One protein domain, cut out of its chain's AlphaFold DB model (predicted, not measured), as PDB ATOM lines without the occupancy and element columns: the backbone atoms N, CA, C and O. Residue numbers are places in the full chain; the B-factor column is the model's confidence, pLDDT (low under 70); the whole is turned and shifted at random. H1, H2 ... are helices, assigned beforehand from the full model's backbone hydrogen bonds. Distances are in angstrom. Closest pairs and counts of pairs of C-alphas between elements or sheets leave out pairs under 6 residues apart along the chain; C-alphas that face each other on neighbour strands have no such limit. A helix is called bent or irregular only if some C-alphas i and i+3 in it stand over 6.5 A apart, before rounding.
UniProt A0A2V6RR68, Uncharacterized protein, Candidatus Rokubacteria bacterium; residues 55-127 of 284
ATOM      1  N   ARG A  55     -14.885 -47.993 -12.762       88.00
ATOM      2  CA  ARG A  55     -15.992 -47.053 -12.505       88.00
ATOM      3  C   ARG A  55     -15.696 -45.625 -12.954       88.00
ATOM      4  O   ARG A  55     -16.615 -44.939 -13.382       88.00
ATOM      5  N   ASP A  56     -14.430 -45.218 -12.948       89.50
ATOM      6  CA  ASP A  56     -14.008 -43.913 -13.472       89.50
ATOM      7  C   ASP A  56     -14.336 -43.764 -14.968       89.50
ATOM      8  O   ASP A  56     -14.533 -42.653 -15.458       89.50
ATOM      9  N   GLU A  57     -14.462 -44.877 -15.702       92.50
ATOM     10  CA  GLU A  57     -14.856 -44.855 -17.111       92.50
ATOM     11  C   GLU A  57     -16.278 -44.323 -17.310       92.50
ATOM     12  O   GLU A  57     -16.541 -43.649 -18.302       92.50
ATOM     13  N   ALA A  58     -17.182 -44.558 -16.353       93.75
ATOM     14  CA  ALA A  58     -18.519 -43.977 -16.394       93.75
ATOM     15  C   ALA A  58     -18.478 -42.447 -16.262       93.75
ATOM     16  O   ALA A  58     -19.160 -41.750 -17.009       93.75
ATOM     17  N   GLY A  59     -17.625 -41.915 -15.380       92.56
ATOM     18  CA  GLY A  59     -17.384 -40.472 -15.300       92.56
ATOM     19  C   GLY A  59     -16.855 -39.916 -16.626       92.56
ATOM     20  O   GLY A  59     -17.427 -38.982 -17.180       92.56
ATOM     21  N   ASN A  60     -15.847 -40.577 -17.207       93.44
ATOM     22  CA  ASN A  60     -15.295 -40.193 -18.511       93.44
ATOM     23  C   ASN A  60     -16.353 -40.198 -19.634       93.44
ATOM     24  O   ASN A  60     -16.289 -39.361 -20.536       93.44
ATOM     25  N   LEU A  61     -17.298 -41.146 -19.611       95.00
ATOM     26  CA  LEU A  61     -18.412 -41.212 -20.562       95.00
ATOM     27  C   LEU A  61     -19.400 -40.053 -20.370       95.00
ATOM     28  O   LEU A  61     -19.830 -39.466 -21.359       95.00
ATOM     29  N   LEU A  62     -19.743 -39.686 -19.131       94.44
ATOM     30  CA  LEU A  62     -20.604 -38.523 -18.863       94.44
ATOM     31  C   LEU A  62     -19.964 -37.201 -19.299       94.44
ATOM     32  O   LEU A  62     -20.658 -36.301 -19.775       94.44
ATOM     33  N   ASP A  63     -18.641 -37.108 -19.181       94.00
ATOM     34  CA  ASP A  63     -17.856 -35.951 -19.613       94.00
ATOM     35  C   ASP A  63     -17.530 -35.975 -21.116       94.00
ATOM     36  O   ASP A  63     -16.811 -35.106 -21.630       94.00
ATOM     37  N   ALA A  64     -18.059 -36.955 -21.859       95.06
ATOM     38  CA  ALA A  64     -17.818 -37.058 -23.285       95.06
ATOM     39  C   ALA A  64     -18.316 -35.815 -24.042       95.06
ATOM     40  O   ALA A  64     -19.403 -35.269 -23.837       95.06
ATOM     41  N   SER A  65     -17.482 -35.354 -24.965       94.75
ATOM     42  CA  SER A  65     -17.734 -34.190 -25.802       94.75
ATOM     43  C   SER A  65     -16.986 -34.351 -27.131       94.75
ATOM     44  O   SER A  65     -16.189 -35.277 -27.276       94.75
ATOM     45  N   PRO A  66     -17.252 -33.508 -28.142       94.88
ATOM     46  CA  PRO A  66     -16.544 -33.590 -29.415       94.88
ATOM     47  C   PRO A  66     -15.018 -33.617 -29.241       94.88
ATOM     48  O   PRO A  66     -14.433 -32.688 -28.687       94.88
ATOM     49  N   GLY A  67     -14.372 -34.677 -29.733       84.12
ATOM     50  CA  GLY A  67     -12.918 -34.856 -29.632       84.12
ATOM     51  C   GLY A  67     -12.416 -35.416 -28.301       84.12
ATOM     52  O   GLY A  67     -11.203 -35.499 -28.113       84.12
ATOM     53  N   THR A  68     -13.305 -35.822 -27.387       86.12
ATOM     54  CA  THR A  68     -12.886 -36.661 -26.261       86.12
ATOM     55  C   THR A  68     -12.468 -38.042 -26.748       86.12
ATOM     56  O   THR A  68     -12.568 -38.400 -27.919       86.12
ATOM     57  N   ARG A  69     -11.961 -38.835 -25.807       85.56
ATOM     58  CA  ARG A  69     -11.297 -40.114 -26.050       85.56
ATOM     59  C   ARG A  69     -12.222 -41.195 -26.618       85.56
ATOM     60  O   ARG A  69     -11.723 -42.263 -26.929       85.56
ATOM     61  N   PHE A  70     -13.532 -40.954 -26.715       94.31
ATOM     62  CA  PHE A  70     -14.495 -41.937 -27.199       94.31
ATOM     63  C   PHE A  70     -14.914 -41.676 -28.643       94.31
ATOM     64  O   PHE A  70     -15.155 -40.545 -29.066       94.31
ATOM     65  N   ASN A  71     -15.091 -42.755 -29.390       96.50
ATOM     66  CA  ASN A  71     -15.729 -42.738 -30.691       96.50
ATOM     67  C   ASN A  71     -17.238 -42.637 -30.519       96.50
ATOM     68  O   ASN A  71     -17.930 -43.643 -30.447       96.50
ATOM     69  N   LEU A  72     -17.747 -41.411 -30.420       97.88
ATOM     70  CA  LEU A  72     -19.175 -41.144 -30.272       97.88
ATOM     71  C   LEU A  72     -19.649 -40.160 -31.336       97.88
ATOM     72  O   LEU A  72     -18.959 -39.207 -31.704       97.88
ATOM     73  N   SER A  73     -20.854 -40.394 -31.826       98.12
ATOM     74  CA  SER A  73     -21.618 -39.469 -32.652       98.12
ATOM     75  C   SER A  73     -22.171 -38.308 -31.825       98.12
ATOM     76  O   SER A  73     -22.218 -38.351 -30.594       98.12
ATOM     77  N   ALA A  74     -22.633 -37.262 -32.510       97.25
ATOM     78  CA  ALA A  74     -23.223 -36.098 -31.855       97.25
ATOM     79  C   ALA A  74     -24.474 -36.468 -31.035       97.25
ATOM     80  O   ALA A  74     -24.661 -35.948 -29.936       97.25
ATOM     81  N   ALA A  75     -25.291 -37.400 -31.541       97.94
ATOM     82  CA  ALA A  75     -26.486 -37.883 -30.853       97.94
ATOM     83  C   ALA A  75     -26.136 -38.656 -29.570       97.94
ATOM     84  O   ALA A  75     -26.692 -38.367 -28.516       97.94
ATOM     85  N   GLU A  76     -25.162 -39.569 -29.630       98.25
ATOM     86  CA  GLU A  76     -24.698 -40.333 -28.459       98.25
ATOM     87  C   GLU A  76     -24.111 -39.407 -27.375       98.25
ATOM     88  O   GLU A  76     -24.406 -39.571 -26.190       98.25
ATOM     89  N   ILE A  77     -23.340 -38.383 -27.770       97.94
ATOM     90  CA  ILE A  77     -22.836 -37.349 -26.846       97.94
ATOM     91  C   ILE A  77     -23.999 -36.590 -26.192       97.94
ATOM     92  O   ILE A  77     -23.972 -36.339 -24.988       97.94
ATOM     93  N   ALA A  78     -25.026 -36.218 -26.961       97.12
ATOM     94  CA  ALA A  78     -26.198 -35.534 -26.421       97.12
ATOM     95  C   ALA A  78     -26.956 -36.411 -25.407       97.12
ATOM     96  O   ALA A  78     -27.334 -35.916 -24.345       97.12
ATOM     97  N   THR A  79     -27.106 -37.712 -25.681       97.88
ATOM     98  CA  THR A  79     -27.706 -38.670 -24.740       97.88
ATOM     99  C   THR A  79     -26.922 -38.752 -23.429       97.88
ATOM    100  O   THR A  79     -27.523 -38.697 -22.357       97.88
ATOM    101  N   LEU A  80     -25.588 -38.832 -23.485       96.94
ATOM    102  CA  LEU A  80     -24.747 -38.898 -22.282       96.94
ATOM    103  C   LEU A  80     -24.782 -37.594 -21.472       96.94
ATOM    104  O   LEU A  80     -24.829 -37.636 -20.245       96.94
ATOM    105  N   ARG A  81     -24.851 -36.435 -22.138       95.06
ATOM    106  CA  ARG A  81     -25.031 -35.140 -21.461       95.06
ATOM    107  C   ARG A  81     -26.367 -35.055 -20.731       95.06
ATOM    108  O   ARG A  81     -26.387 -34.665 -19.570       95.06
ATOM    109  N   ALA A  82     -27.458 -35.465 -21.377       95.75
ATOM    110  CA  ALA A  82     -28.766 -35.516 -20.728       95.75
ATOM    111  C   ALA A  82     -28.765 -36.483 -19.529       95.75
ATOM    112  O   ALA A  82     -29.362 -36.199 -18.489       95.75
ATOM    113  N   LEU A  83     -28.049 -37.608 -19.640       95.88
ATOM    114  CA  LEU A  83     -27.901 -38.560 -18.543       95.88
ATOM    115  C   LEU A  83     -27.124 -37.983 -17.354       95.88
ATOM    116  O   LEU A  83     -27.494 -38.251 -16.210       95.88
ATOM    117  N   ARG A  84     -26.069 -37.201 -17.598       92.75
ATOM    118  CA  ARG A  84     -25.302 -36.528 -16.540       92.75
ATOM    119  C   ARG A  84     -26.221 -35.689 -15.655       92.75
ATOM    120  O   ARG A  84     -26.211 -35.833 -14.436       92.75
ATOM    121  N   ASP A  85     -27.066 -34.874 -16.275       89.44
ATOM    122  CA  ASP A  85     -27.975 -33.986 -15.554       89.44
ATOM    123  C   ASP A  85     -29.021 -34.801 -14.759       89.44
ATOM    124  O   ASP A  85     -29.328 -34.488 -13.610       89.44
ATOM    125  N   ALA A  86     -29.477 -35.932 -15.312       90.44
ATOM    126  CA  ALA A  86     -30.404 -36.864 -14.661       90.44
ATOM    127  C   ALA A  86     -29.773 -37.772 -13.581       90.44
ATOM    128  O   ALA A  86     -30.484 -38.558 -12.949       90.44
ATOM    129  N   THR A  87     -28.451 -37.730 -13.393       89.62
ATOM    130  CA  THR A  87     -27.720 -38.566 -12.420       89.62
ATOM    131  C   THR A  87     -27.010 -37.763 -11.337       89.62
ATOM    132  O   THR A  87     -26.387 -38.360 -10.462       89.62
ATOM    133  N   ALA A  88     -27.166 -36.436 -11.323       84.62
ATOM    134  CA  ALA A  88     -26.475 -35.531 -10.402       84.62
ATOM    135  C   ALA A  88     -26.675 -35.856  -8.904       84.62
ATOM    136  O   ALA A  88     -25.796 -35.577  -8.095       84.62
ATOM    137  N   SER A  89     -27.809 -36.457  -8.532       84.56
ATOM    138  CA  SER A  89     -28.145 -36.845  -7.153       84.56
ATOM    139  C   SER A  89     -27.950 -38.338  -6.845       84.56
ATOM    140  O   SER A  89     -28.231 -38.777  -5.731       84.56
ATOM    141  N   VAL A  90     -27.492 -39.141  -7.812       87.56
ATOM    142  CA  VAL A  90     -27.316 -40.592  -7.652       87.56
ATOM    143  C   VAL A  90     -25.965 -40.884  -6.992       87.56
ATOM    144  O   VAL A  90     -24.968 -40.213  -7.252       87.56
ATOM    145  N   SER A  91     -25.908 -41.911  -6.139       86.69
ATOM    146  CA  SER A  91     -24.642 -42.373  -5.561       86.69
ATOM    147  C   SER A  91     -23.652 -42.792  -6.656       86.69
ATOM    148  O   SER A  91     -24.047 -43.284  -7.711       86.69
ATOM    149  N   GLN A  92     -22.350 -42.647  -6.402       85.44
ATOM    150  CA  GLN A  92     -21.313 -42.961  -7.394       85.44
ATOM    151  C   GLN A  92     -21.429 -44.380  -7.998       85.44
ATOM    152  O   GLN A  92     -21.359 -44.500  -9.221       85.44
ATOM    153  N   PRO A  93     -21.661 -45.459  -7.215       86.75
ATOM    154  CA  PRO A  93     -21.869 -46.790  -7.789       86.75
ATOM    155  C   PRO A  93     -23.106 -46.877  -8.693       86.75
ATOM    156  O   PRO A  93     -23.002 -47.396  -9.800       86.75
ATOM    157  N   GLY A  94     -24.245 -46.320  -8.260       89.56
ATOM    158  CA  GLY A  94     -25.484 -46.346  -9.045       89.56
ATOM    159  C   GLY A  94     -25.408 -45.486 -10.311       89.56
ATOM    160  O   GLY A  94     -25.961 -45.853 -11.345       89.56
ATOM    161  N   MET A  95     -24.678 -44.367 -10.261       93.12
ATOM    162  CA  MET A  95     -24.363 -43.558 -11.439       93.12
ATOM    163  C   MET A  95     -23.540 -44.380 -12.431       93.12
ATOM    164  O   MET A  95     -23.908 -44.460 -13.601       93.12
ATOM    165  N   ALA A  96     -22.479 -45.044 -11.961       92.75
ATOM    166  CA  ALA A  96     -21.598 -45.813 -12.832       92.75
ATOM    167  C   ALA A  96     -22.340 -46.945 -13.558       92.75
ATOM    168  O   ALA A  96     -22.141 -47.139 -14.757       92.75
ATOM    169  N   GLU A  97     -23.229 -47.650 -12.856       92.00
ATOM    170  CA  GLU A  97     -24.093 -48.685 -13.435       92.00
ATOM    171  C   GLU A  97     -25.031 -48.105 -14.501       92.00
ATOM    172  O   GLU A  97     -25.027 -48.565 -15.642       92.00
ATOM    173  N   LYS A  98     -25.755 -47.025 -14.185       94.19
ATOM    174  CA  LYS A  98     -26.707 -46.405 -15.119       94.19
ATOM    175  C   LYS A  98     -26.034 -45.848 -16.379       94.19
ATOM    176  O   LYS A  98     -26.585 -45.953 -17.478       94.19
ATOM    177  N   VAL A  99     -24.847 -45.258 -16.240       95.88
ATOM    178  CA  VAL A  99     -24.053 -44.765 -17.377       95.88
ATOM    179  C   VAL A  99     -23.558 -45.912 -18.239       95.88
ATOM    180  O   VAL A  99     -23.671 -45.843 -19.463       95.88
ATOM    181  N   TRP A 100     -23.057 -46.977 -17.616       95.19
ATOM    182  CA  TRP A 100     -22.604 -48.150 -18.349       95.19
ATOM    183  C   TRP A 100     -23.743 -48.820 -19.117       95.19
ATOM    184  O   TRP A 100     -23.587 -49.131 -20.296       95.19
ATOM    185  N   ASP A 101     -24.912 -48.966 -18.498       94.50
ATOM    186  CA  ASP A 101     -26.107 -49.516 -19.141       94.50
ATOM    187  C   ASP A 101     -26.580 -48.649 -20.303       94.50
ATOM    188  O   ASP A 101     -26.884 -49.164 -21.380       94.50
ATOM    189  N   THR A 102     -26.558 -47.326 -20.128       96.44
ATOM    190  CA  THR A 102     -26.883 -46.390 -21.210       96.44
ATOM    191  C   THR A 102     -25.903 -46.536 -22.369       96.44
ATOM    192  O   THR A 102     -26.323 -46.628 -23.521       96.44
ATOM    193  N   TYR A 103     -24.602 -46.626 -22.088       97.12
ATOM    194  CA  TYR A 103     -23.590 -46.827 -23.121       97.12
ATOM    195  C   TYR A 103     -23.787 -48.155 -23.864       97.12
ATOM    196  O   TYR A 103     -23.799 -48.172 -25.095       97.12
ATOM    197  N   ARG A 104     -24.061 -49.257 -23.154       96.00
ATOM    198  CA  ARG A 104     -24.419 -50.549 -23.771       96.00
ATOM    199  C   ARG A 104     -25.699 -50.466 -24.612       96.00
ATOM    200  O   ARG A 104     -25.794 -51.156 -25.626       96.00
ATOM    201  N   GLY A 105     -26.656 -49.616 -24.236       96.00
ATOM    202  CA  GLY A 105     -27.848 -49.297 -25.029       96.00
ATOM    203  C   GLY A 105     -27.532 -48.546 -26.325       96.00
ATOM    204  O   GLY A 105     -28.028 -48.909 -27.389       96.00
ATOM    205  N   LEU A 106     -26.641 -47.555 -26.277       97.19
ATOM    206  CA  LEU A 106     -26.175 -46.844 -27.475       97.19
ATOM    207  C   LEU A 106     -25.454 -47.795 -28.446       97.19
ATOM    208  O   LEU A 106     -25.715 -47.791 -29.650       97.19
ATOM    209  N   LEU A 107     -24.603 -48.686 -27.926       96.69
ATOM    210  CA  LEU A 107     -23.918 -49.682 -28.754       96.69
ATOM    211  C   LEU A 107     -24.874 -50.720 -29.350       96.69
ATOM    212  O   LEU A 107     -24.657 -51.167 -30.478       96.69
ATOM    213  N   ARG A 108     -25.957 -51.074 -28.645       95.50
ATOM    214  CA  ARG A 108     -27.042 -51.886 -29.211       95.50
ATOM    215  C   ARG A 108     -27.643 -51.202 -30.438       95.50
ATOM    216  O   ARG A 108     -27.726 -51.838 -31.485       95.50
ATOM    217  N   GLN A 109     -28.004 -49.923 -30.335       96.00
ATOM    218  CA  GLN A 109     -28.581 -49.169 -31.456       96.00
ATOM    219  C   GLN A 109     -27.624 -49.127 -32.654       96.00
ATOM    220  O   GLN A 109     -28.030 -49.346 -33.795       96.00
ATOM    221  N   ARG A 110     -26.328 -48.924 -32.397       96.69
ATOM    222  CA  ARG A 110     -25.295 -48.924 -33.439       96.69
ATOM    223  C   ARG A 110     -25.145 -50.280 -34.130       96.69
ATOM    224  O   ARG A 110     -25.013 -50.330 -35.353       96.69
ATOM    225  N   LEU A 111     -25.172 -51.375 -33.368       97.00
ATOM    226  CA  LEU A 111     -25.168 -52.730 -33.920       97.00
ATOM    227  C   LEU A 111     -26.375 -52.949 -34.844       97.00
ATOM    228  O   LEU A 111     -26.196 -53.424 -35.962       97.00
ATOM    229  N   GLN A 112     -27.574 -52.564 -34.408       95.62
ATOM    230  CA  GLN A 112     -28.805 -52.731 -35.189       95.62
ATOM    231  C   GLN A 112     -28.778 -51.920 -36.480       95.62
ATOM    232  O   GLN A 112     -29.069 -52.459 -37.548       95.62
ATOM    233  N   ALA A 113     -28.362 -50.656 -36.395       96.00
ATOM    234  CA  ALA A 113     -28.196 -49.797 -37.559       96.00
ATOM    235  C   ALA A 113     -27.264 -50.456 -38.589       96.00
ATOM    236  O   ALA A 113     -27.619 -50.585 -39.760       96.00
ATOM    237  N   TYR A 114     -26.114 -50.973 -38.147       97.31
ATOM    238  CA  TYR A 114     -25.180 -51.676 -39.025       97.31
ATOM    239  C   TYR A 114     -25.739 -52.996 -39.585       97.31
ATOM    240  O   TYR A 114     -25.529 -53.298 -40.758       97.31
ATOM    241  N   GLN A 115     -26.465 -53.786 -38.793       95.75
ATOM    242  CA  GLN A 115     -27.101 -55.017 -39.277       95.75
ATOM    243  C   GLN A 115     -28.143 -54.738 -40.372       95.75
ATOM    244  O   GLN A 115     -28.269 -55.536 -41.297       95.75
ATOM    245  N   GLN A 116     -28.855 -53.610 -40.289       94.62
ATOM    246  CA  GLN A 116     -29.922 -53.237 -41.222       94.62
ATOM    247  C   GLN A 116     -29.415 -52.495 -42.467       94.62
ATOM    248  O   GLN A 116     -29.898 -52.745 -43.568       94.62
ATOM    249  N   GLY A 117     -28.449 -51.584 -42.315       95.69
ATOM    250  CA  GLY A 117     -27.989 -50.702 -43.397       95.69
ATOM    251  C   GLY A 117     -26.491 -50.769 -43.701       95.69
ATOM    252  O   GLY A 117     -25.993 -49.995 -44.524       95.69
ATOM    253  N   GLY A 118     -25.755 -51.664 -43.041       97.19
ATOM    254  CA  GLY A 118     -24.324 -51.852 -43.249       97.19
ATOM    255  C   GLY A 118     -23.514 -50.582 -43.036       97.19
ATOM    256  O   GLY A 118     -23.761 -49.797 -42.123       97.19
ATOM    257  N   LEU A 119     -22.535 -50.361 -43.918       97.62
ATOM    258  CA  LEU A 119     -21.665 -49.182 -43.864       97.62
ATOM    259  C   LEU A 119     -22.440 -47.864 -44.000       97.62
ATOM    260  O   LEU A 119     -22.019 -46.863 -43.435       97.62
ATOM    261  N   GLY A 120     -23.560 -47.851 -44.729       97.38
ATOM    262  CA  GLY A 120     -24.374 -46.645 -44.910       97.38
ATOM    263  C   GLY A 120     -25.077 -46.178 -43.635       97.38
ATOM    264  O   GLY A 120     -25.443 -45.012 -43.544       97.38
ATOM    265  N   ALA A 121     -25.232 -47.063 -42.650       97.44
ATOM    266  CA  ALA A 121     -25.911 -46.780 -41.390       97.44
ATOM    267  C   ALA A 121     -24.953 -46.478 -40.224       97.44
ATOM    268  O   ALA A 121     -25.396 -46.278 -39.092       97.44
ATOM    269  N   LEU A 122     -23.638 -46.447 -40.465       97.94
ATOM    270  CA  LEU A 122     -22.673 -46.096 -39.427       97.94
ATOM    271  C   LEU A 122     -22.680 -44.587 -39.178       97.94
ATOM    272  O   LEU A 122     -22.293 -43.799 -40.037       97.94
ATOM    273  N   ALA A 123     -23.064 -44.187 -37.966       97.88
ATOM    274  CA  ALA A 123     -22.967 -42.795 -37.553       97.88
ATOM    275  C   ALA A 123     -21.489 -42.365 -37.416       97.88
ATOM    276  O   ALA A 123     -20.722 -43.086 -36.756       97.88
ATOM    277  N   PRO A 124     -21.094 -41.203 -37.976       97.81
ATOM    278  CA  PRO A 124     -19.737 -40.680 -37.861       97.81
ATOM    279  C   PRO A 124     -19.404 -40.285 -36.422       97.81
ATOM    280  O   PRO A 124     -20.291 -39.991 -35.615       97.81
ATOM    281  N   TYR A 125     -18.113 -40.257 -36.103       97.50
ATOM    282  CA  TYR A 125     -17.631 -39.825 -34.798       97.50
ATOM    283  C   TYR A 125     -17.353 -38.325 -34.794       97.50
ATOM    284  O   TYR A 125     -16.757 -37.792 -35.730       97.50
ATOM    285  N   THR A 126     -17.751 -37.646 -33.722       96.56
ATOM    286  CA  THR A 126     -17.597 -36.193 -33.590       96.56
ATOM    287  C   THR A 126     -16.255 -35.870 -32.947       96.56
ATOM    288  O   THR A 126     -15.930 -36.368 -31.866       96.56
ATOM    289  N   ARG A 127     -15.470 -35.012 -33.595       94.44
ATOM    290  CA  ARG A 127     -14.147 -34.571 -33.141       94.44
ATOM    291  C   ARG A 127     -14.155 -33.096 -32.757       94.44
ATOM    292  O   ARG A 127     -15.130 -32.377 -32.969       94.44
TER     293      ARG A 127
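This is residues 55 to 127 of the 284 residues of an uncharacterized protein of Candidatus Rokubacteria bacterium (UniProt A0A2V6RR68). One long helix, H3, runs the length of the domain, and the shorter H2 folds back along its first half as a helical hairpin, while the small H1 packs slantwise on both near the beginning of H3. At the other end H3 turns through a kink, its residues 115 to 120 stick out, and residues 122 to 127 then fold back towards the long link between H1 and H2. The printed part has 73 residues with three named helices, H1, H2 and H3 in that order, and no named strand; its class is all helix. It is compact, with a radius of gyration of the C-alphas of 12.8 A, yet elongated, spanning 39 by 22 by 18 A.

H3 is residues 92 to 121, 34.5 A from first to last C-alpha, from C-alpha 92 at (-21.313, -42.961, -7.394) to C-alpha 121 at (-25.911, -46.780, -41.390). It has a kink of 86 degrees near residue 115 and is irregular, with C-alphas 116 and 119 standing 9.6 A apart. H2 is residues 74 to 85, 17.1 A long, beginning at C-alpha 74 at (-23.223, -36.098, -31.855). H1 is residues 56 to 62, 10.1 A long, beginning at C-alpha 56 at (-14.008, -43.913, -13.472).

H3 touches H2 with its residues 99 to 106 alone, and the closest C-alphas, those of Glu 76 and Leu 106, are 6.7 A apart. The two form a hairpin, running opposite ways at a shallow tilt of 16 degrees. H3 touches H1 with its residues 95 to 100 alone, and the closest C-alphas, those of Ala 58 and Ala 96, are 5.1 A apart. H1 and H3 run the same way at a steep tilt of 60 degrees. H2 touches H1 with its residues 80 to 84 alone, the C-alphas of Leu 62 and Leu 80 being the closest at 5.4 A. H1 and H2 run opposite ways at a steep tilt of 69.5 degrees, only just short of about perpendicular. The helix packing is mostly crossed, but only just: of three touching pairs, 1 is at a shallow tilt. In H1 and H2 every O i to N i+4 pair is within hydrogen-bond range; in H3 it is 23 of 26.

The two C-alphas farthest apart, those of Ser 91 and Gly 120, are 39.6 A apart. The printed part has no cut. The link from H1 to H2, with 11 residues between them, is long, and that from H2 to H3, with 6, is short. Residues 115 to 120, which belong to H3, stand free. The mean pLDDT of the printed part is 94.1, and no printed residue is under 70.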